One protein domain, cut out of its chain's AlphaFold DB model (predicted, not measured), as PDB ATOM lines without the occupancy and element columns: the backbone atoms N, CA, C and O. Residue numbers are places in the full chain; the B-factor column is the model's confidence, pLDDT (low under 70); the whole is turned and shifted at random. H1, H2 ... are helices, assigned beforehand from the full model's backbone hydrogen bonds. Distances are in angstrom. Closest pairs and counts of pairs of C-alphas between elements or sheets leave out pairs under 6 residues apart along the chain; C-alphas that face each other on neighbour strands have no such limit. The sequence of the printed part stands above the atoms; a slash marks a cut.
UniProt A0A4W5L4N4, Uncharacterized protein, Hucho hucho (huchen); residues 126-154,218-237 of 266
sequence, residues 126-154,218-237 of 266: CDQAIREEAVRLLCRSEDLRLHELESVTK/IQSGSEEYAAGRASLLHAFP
ATOM      1  N   CYS A 126     -26.078 -61.600 -20.574       87.94
ATOM      2  CA  CYS A 126     -26.105 -61.395 -22.012       87.94
ATOM      3  C   CYS A 126     -26.212 -59.895 -22.327       87.94
ATOM      4  O   CYS A 126     -26.955 -59.156 -21.676       87.94
ATOM      5  N   ASP A 127     -25.482 -59.452 -23.351       92.50
ATOM      6  CA  ASP A 127     -25.468 -58.049 -23.775       92.50
ATOM      7  C   ASP A 127     -26.861 -57.528 -24.110       92.50
ATOM      8  O   ASP A 127     -27.184 -56.383 -23.804       92.50
ATOM      9  N   GLN A 128     -27.693 -58.377 -24.711       93.75
ATOM     10  CA  GLN A 128     -29.056 -58.021 -25.072       93.75
ATOM     11  C   GLN A 128     -29.897 -57.684 -23.834       93.75
ATOM     12  O   GLN A 128     -30.537 -56.638 -23.820       93.75
ATOM     13  N   ALA A 129     -29.828 -58.494 -22.770       91.25
ATOM     14  CA  ALA A 129     -30.552 -58.201 -21.532       91.25
ATOM     15  C   ALA A 129     -30.054 -56.908 -20.881       91.25
ATOM     16  O   ALA A 129     -30.857 -56.138 -20.361       91.25
ATOM     17  N   ILE A 130     -28.744 -56.634 -20.930       94.81
ATOM     18  CA  ILE A 130     -28.190 -55.380 -20.402       94.81
ATOM     19  C   ILE A 130     -28.752 -54.177 -21.168       94.81
ATOM     20  O   ILE A 130     -29.171 -53.200 -20.548       94.81
ATOM     21  N   ARG A 131     -28.788 -54.245 -22.505       96.50
ATOM     22  CA  ARG A 131     -29.338 -53.170 -23.345       96.50
ATOM     23  C   ARG A 131     -30.839 -52.985 -23.119       96.50
ATOM     24  O   ARG A 131     -31.298 -51.857 -22.993       96.50
ATOM     25  N   GLU A 132     -31.600 -54.070 -23.018       95.31
ATOM     26  CA  GLU A 132     -33.036 -54.021 -22.718       95.31
ATOM     27  C   GLU A 132     -33.316 -53.408 -21.345       95.31
ATOM     28  O   GLU A 132     -34.191 -52.548 -21.218       95.31
ATOM     29  N   GLU A 133     -32.540 -53.782 -20.327       95.69
ATOM     30  CA  GLU A 133     -32.652 -53.186 -18.999       95.69
ATOM     31  C   GLU A 133     -32.306 -51.694 -19.025       95.69
ATOM     32  O   GLU A 133     -33.005 -50.893 -18.405       95.69
ATOM     33  N   ALA A 134     -31.270 -51.298 -19.766       96.44
ATOM     34  CA  ALA A 134     -30.898 -49.895 -19.913       96.44
ATOM     35  C   ALA A 134     -32.041 -49.063 -20.526       96.44
ATOM     36  O   ALA A 134     -32.403 -48.022 -19.975       96.44
ATOM     37  N   VAL A 135     -32.690 -49.556 -21.591       96.44
ATOM     38  CA  VAL A 135     -33.899 -48.919 -22.150       96.44
ATOM     39  C   VAL A 135     -35.013 -48.853 -21.105       96.44
ATOM     40  O   VAL A 135     -35.642 -47.810 -20.932       96.44
ATOM     41  N   ARG A 136     -35.244 -49.942 -20.362       95.25
ATOM     42  CA  ARG A 136     -36.281 -49.999 -19.321       95.25
ATOM     43  C   ARG A 136     -36.053 -48.958 -18.220       95.25
ATOM     44  O   ARG A 136     -37.023 -48.390 -17.713       95.25
ATOM     45  N   LEU A 137     -34.801 -48.716 -17.831       95.25
ATOM     46  CA  LEU A 137     -34.438 -47.690 -16.852       95.25
ATOM     47  C   LEU A 137     -34.693 -46.281 -17.388       95.25
ATOM     48  O   LEU A 137     -35.292 -45.486 -16.668       95.25
ATOM     49  N   LEU A 138     -34.319 -46.006 -18.642       94.38
ATOM     50  CA  LEU A 138     -34.571 -44.715 -19.292       94.38
ATOM     51  C   LEU A 138     -36.071 -44.402 -19.369       94.38
ATOM     52  O   LEU A 138     -36.500 -43.322 -18.965       94.38
ATOM     53  N   CYS A 139     -36.888 -45.365 -19.801       93.00
ATOM     54  CA  CYS A 139     -38.343 -45.194 -19.828       93.00
ATOM     55  C   CYS A 139     -38.901 -44.907 -18.431       93.00
ATOM     56  O   CYS A 139     -39.644 -43.949 -18.246       93.00
ATOM     57  N   ARG A 140     -38.480 -45.686 -17.423       93.31
ATOM     58  CA  ARG A 140     -38.925 -45.478 -16.039       93.31
ATOM     59  C   ARG A 140     -38.532 -44.094 -15.519       93.31
ATOM     60  O   ARG A 140     -39.318 -43.490 -14.796       93.31
ATOM     61  N   SER A 141     -37.331 -43.605 -15.831       92.19
ATOM     62  CA  SER A 141     -36.916 -42.271 -15.394       92.19
ATOM     63  C   SER A 141     -37.775 -41.178 -16.018       92.19
ATOM     64  O   SER A 141     -38.169 -40.256 -15.315       92.19
ATOM     65  N   GLU A 142     -38.128 -41.301 -17.294       91.56
ATOM     66  CA  GLU A 142     -38.964 -40.310 -17.976       91.56
ATOM     67  C   GLU A 142     -40.404 -40.322 -17.460       91.56
ATOM     68  O   GLU A 142     -40.959 -39.258 -17.185       91.56
ATOM     69  N   ASP A 143     -40.974 -41.501 -17.204       89.31
ATOM     70  CA  ASP A 143     -42.297 -41.627 -16.578       89.31
ATOM     71  C   ASP A 143     -42.351 -40.915 -15.214       89.31
ATOM     72  O   ASP A 143     -43.321 -40.222 -14.900       89.31
ATOM     73  N   LEU A 144     -41.290 -41.046 -14.406       90.25
ATOM     74  CA  LEU A 144     -41.180 -40.354 -13.119       90.25
ATOM     75  C   LEU A 144     -41.109 -38.833 -13.299       90.25
ATOM     76  O   LEU A 144     -41.807 -38.111 -12.588       90.25
ATOM     77  N   ARG A 145     -40.342 -38.343 -14.280       90.38
ATOM     78  CA  ARG A 145     -40.247 -36.903 -14.580       90.38
ATOM     79  C   ARG A 145     -41.588 -36.318 -15.016       90.38
ATOM     80  O   ARG A 145     -41.944 -35.222 -14.583       90.38
ATOM     81  N   LEU A 146     -42.342 -37.038 -15.847       89.06
ATOM     82  CA  LEU A 146     -43.678 -36.617 -16.272       89.06
ATOM     83  C   LEU A 146     -44.660 -36.602 -15.098       89.06
ATOM     84  O   LEU A 146     -45.386 -35.624 -14.917       89.06
ATOM     85  N   HIS A 147     -44.639 -37.637 -14.257       87.31
ATOM     86  CA  HIS A 147     -45.479 -37.699 -13.064       87.31
ATOM     87  C   HIS A 147     -45.172 -36.563 -12.072       87.31
ATOM     88  O   HIS A 147     -46.087 -35.960 -11.505       87.31
ATOM     89  N   GLU A 148     -43.894 -36.226 -11.877       89.00
ATOM     90  CA  GLU A 148     -43.479 -35.087 -11.054       89.00
ATOM     91  C   GLU A 148     -44.004 -33.762 -11.621       89.00
ATOM     92  O   GLU A 148     -44.628 -32.991 -10.886       89.00
ATOM     93  N   LEU A 149     -43.851 -33.521 -12.928       86.69
ATOM     94  CA  LEU A 149     -44.332 -32.300 -13.582       86.69
ATOM     95  C   LEU A 149     -45.864 -32.158 -13.501       86.69
ATOM     96  O   LEU A 149     -46.392 -31.072 -13.238       86.69
ATOM     97  N   GLU A 150     -46.595 -33.264 -13.652       84.12
ATOM     98  CA  GLU A 150     -48.041 -33.298 -13.432       84.12
ATOM     99  C   GLU A 150     -48.429 -33.001 -11.976       84.12
ATOM    100  O   GLU A 150     -49.434 -32.336 -11.719       84.12
ATOM    101  N   SER A 151     -47.663 -33.496 -11.002       81.50
ATOM    102  CA  SER A 151     -47.948 -33.259  -9.583       81.50
ATOM    103  C   SER A 151     -47.727 -31.793  -9.182       81.50
ATOM    104  O   SER A 151     -48.532 -31.233  -8.434       81.50
ATOM    105  N   VAL A 152     -46.704 -31.138  -9.746       80.06
ATOM    106  CA  VAL A 152     -46.404 -29.715  -9.522       80.06
ATOM    107  C   VAL A 152     -47.474 -28.824 -10.154       80.06
ATOM    108  O   VAL A 152     -48.014 -27.943  -9.486       80.06
ATOM    109  N   THR A 153     -47.867 -29.097 -11.401       74.75
ATOM    110  CA  THR A 153     -48.919 -28.325 -12.091       74.75
ATOM    111  C   THR A 153     -50.285 -28.444 -11.409       74.75
ATOM    112  O   THR A 153     -51.008 -27.450 -11.287       74.75
ATOM    113  N   LYS A 154     -50.631 -29.625 -10.874       73.56
ATOM    114  CA  LYS A 154     -51.846 -29.827 -10.060       73.56
ATOM    115  C   LYS A 154     -51.776 -29.078  -8.719       73.56
ATOM    116  O   LYS A 154     -52.784 -28.521  -8.283       73.56
ATOM    117  N   ILE A 218     -27.800 -48.625 -27.918       92.94
ATOM    118  CA  ILE A 218     -27.059 -48.454 -26.666       92.94
ATOM    119  C   ILE A 218     -25.684 -49.093 -26.824       92.94
ATOM    120  O   ILE A 218     -25.589 -50.289 -27.085       92.94
ATOM    121  N   GLN A 219     -24.610 -48.335 -26.617       94.88
ATOM    122  CA  GLN A 219     -23.239 -48.833 -26.757       94.88
ATOM    123  C   GLN A 219     -22.745 -49.509 -25.473       94.88
ATOM    124  O   GLN A 219     -23.008 -49.036 -24.376       94.88
ATOM    125  N   SER A 220     -21.949 -50.580 -25.583       91.75
ATOM    126  CA  SER A 220     -21.466 -51.331 -24.405       91.75
ATOM    127  C   SER A 220     -20.570 -50.520 -23.447       91.75
ATOM    128  O   SER A 220     -20.363 -50.924 -22.305       91.75
ATOM    129  N   GLY A 221     -20.009 -49.399 -23.910       92.94
ATOM    130  CA  GLY A 221     -19.193 -48.486 -23.104       92.94
ATOM    131  C   GLY A 221     -19.955 -47.293 -22.523       92.94
ATOM    132  O   GLY A 221     -19.328 -46.460 -21.876       92.94
ATOM    133  N   SER A 222     -21.263 -47.174 -22.774       96.06
ATOM    134  CA  SER A 222     -22.048 -46.015 -22.349       96.06
ATOM    135  C   SER A 222     -22.471 -46.096 -20.879       96.06
ATOM    136  O   SER A 222     -22.471 -47.171 -20.265       96.06
ATOM    137  N   GLU A 223     -22.842 -44.950 -20.304       96.69
ATOM    138  CA  GLU A 223     -23.335 -44.873 -18.926       96.69
ATOM    139  C   GLU A 223     -24.659 -45.630 -18.769       96.69
ATOM    140  O   GLU A 223     -24.852 -46.343 -17.787       96.69
ATOM    141  N   GLU A 224     -25.531 -45.580 -19.776       96.19
ATOM    142  CA  GLU A 224     -26.811 -46.288 -19.787       96.19
ATOM    143  C   GLU A 224     -26.601 -47.805 -19.764       96.19
ATOM    144  O   GLU A 224     -27.259 -48.510 -18.997       96.19
ATOM    145  N   TYR A 225     -25.647 -48.325 -20.546       96.69
ATOM    146  CA  TYR A 225     -25.295 -49.746 -20.510       96.69
ATOM    147  C   TYR A 225     -24.717 -50.145 -19.147       96.69
ATOM    148  O   TYR A 225     -25.054 -51.203 -18.608       96.69
ATOM    149  N   ALA A 226     -23.866 -49.302 -18.552       96.44
ATOM    150  CA  ALA A 226     -23.331 -49.541 -17.214       96.44
ATOM    151  C   ALA A 226     -24.437 -49.540 -16.143       96.44
ATOM    152  O   ALA A 226     -24.450 -50.431 -15.290       96.44
ATOM    153  N   ALA A 227     -25.390 -48.607 -16.223       95.81
ATOM    154  CA  ALA A 227     -26.550 -48.526 -15.342       95.81
ATOM    155  C   ALA A 227     -27.468 -49.749 -15.493       95.81
ATOM    156  O   ALA A 227     -27.857 -50.351 -14.491       95.81
ATOM    157  N   GLY A 228     -27.744 -50.181 -16.729       95.44
ATOM    158  CA  GLY A 228     -28.487 -51.412 -17.013       95.44
ATOM    159  C   GLY A 228     -27.799 -52.644 -16.423       95.44
ATOM    160  O   GLY A 228     -28.426 -53.440 -15.724       95.44
ATOM    161  N   ARG A 229     -26.479 -52.769 -16.608       94.38
ATOM    162  CA  ARG A 229     -25.693 -53.875 -16.041       94.38
ATOM    163  C   ARG A 229     -25.730 -53.867 -14.514       94.38
ATOM    164  O   ARG A 229     -25.925 -54.919 -13.914       94.38
ATOM    165  N   ALA A 230     -25.555 -52.706 -13.887       94.50
ATOM    166  CA  ALA A 230     -25.612 -52.568 -12.435       94.50
ATOM    167  C   ALA A 230     -27.001 -52.937 -11.888       94.50
ATOM    168  O   ALA A 230     -27.094 -53.714 -10.939       94.50
ATOM    169  N   SER A 231     -28.072 -52.455 -12.527       94.19
ATOM    170  CA  SER A 231     -29.453 -52.799 -12.164       94.19
ATOM    171  C   SER A 231     -29.692 -54.308 -12.226       94.19
ATOM    172  O   SER A 231     -30.168 -54.893 -11.253       94.19
ATOM    173  N   LEU A 232     -29.269 -54.968 -13.313       91.81
ATOM    174  CA  LEU A 232     -29.382 -56.423 -13.444       91.81
ATOM    175  C   LEU A 232     -28.592 -57.179 -12.380       91.81
ATOM    176  O   LEU A 232     -29.082 -58.186 -11.888       91.81
ATOM    177  N   LEU A 233     -27.393 -56.721 -12.016       90.69
ATOM    178  CA  LEU A 233     -26.596 -57.360 -10.965       90.69
ATOM    179  C   LEU A 233     -27.247 -57.220  -9.582       90.69
ATOM    180  O   LEU A 233     -27.195 -58.157  -8.791       90.69
ATOM    181  N   HIS A 234     -27.886 -56.082  -9.299       89.19
ATOM    182  CA  HIS A 234     -28.596 -55.857  -8.038       89.19
ATOM    183  C   HIS A 234     -29.915 -56.627  -7.944       89.19
ATOM    184  O   HIS A 234     -30.273 -57.101  -6.868       89.19
ATOM    185  N   ALA A 235     -30.635 -56.748  -9.058       83.88
ATOM    186  CA  ALA A 235     -31.933 -57.409  -9.129       83.88
ATOM    187  C   ALA A 235     -31.849 -58.846  -9.668       83.88
ATOM    188  O   ALA A 235     -32.882 -59.401 -10.044       83.88
ATOM    189  N   PHE A 236     -30.648 -59.437  -9.744       76.00
ATOM    190  CA  PHE A 236     -30.437 -60.697 -10.453       76.00
ATOM    191  C   PHE A 236     -31.274 -61.818  -9.821       76.00
ATOM    192  O   PHE A 236     -30.998 -62.216  -8.683       76.00
ATOM    193  N   PRO A 237     -32.290 -62.346 -10.528       69.94
ATOM    194  CA  PRO A 237     -33.051 -63.469 -10.017       69.94
ATOM    195  C   PRO A 237     -32.147 -64.698  -9.991       69.94
ATOM    196  O   PRO A 237     -31.278 -64.878 -10.847       69.94
TER     197      PRO A 237
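AT A GLANCE: This is residues 126 to 154 and 218 to 237 of the 266 residues of an uncharacterized protein of Hucho hucho (huchen) (UniProt A0A4W5L4N4). A long helix, H1, is crossed near its first end by a shorter helix, H2, as a lopsided cross, and residues 139 to 154 of H1 stick out as a bare arm. The 49 printed residues, with two named helices in the order H1, H2 and no named strand, are all helix in class. The whole is loose, with a radius of gyration of the C-alphas of 13.2 A, and flat, spanning 42 by 24 by 13 A.

IN THESE COORDINATES: H1, residues 127 to 154, begins at C-alpha 127 (-25.468, -58.049, -23.775) and is 41.0 A long. H2, residues 223 to 234, is 16.3 A long and ends at C-alpha 234 (-28.596, -55.857, -8.038).

HOW THE PARTS SIT: H1 touches H2 with residues 130 to 138 alone; the closest C-alphas, of Ala 134 and Gly 228, are 4.1 A apart. Their lines are about perpendicular, at 81 degrees. In H1 and H2 every O i to N i+4 pair is within hydrogen-bond range.

THE WHOLE: The C-alphas farthest apart, of Cys 126 and Lys 154, are 42.4 A apart. Residues 155 to 217 are not printed; C-alphas 154 and 218 are 35.2 A apart across this cut. Residue 237 has pLDDT under 70.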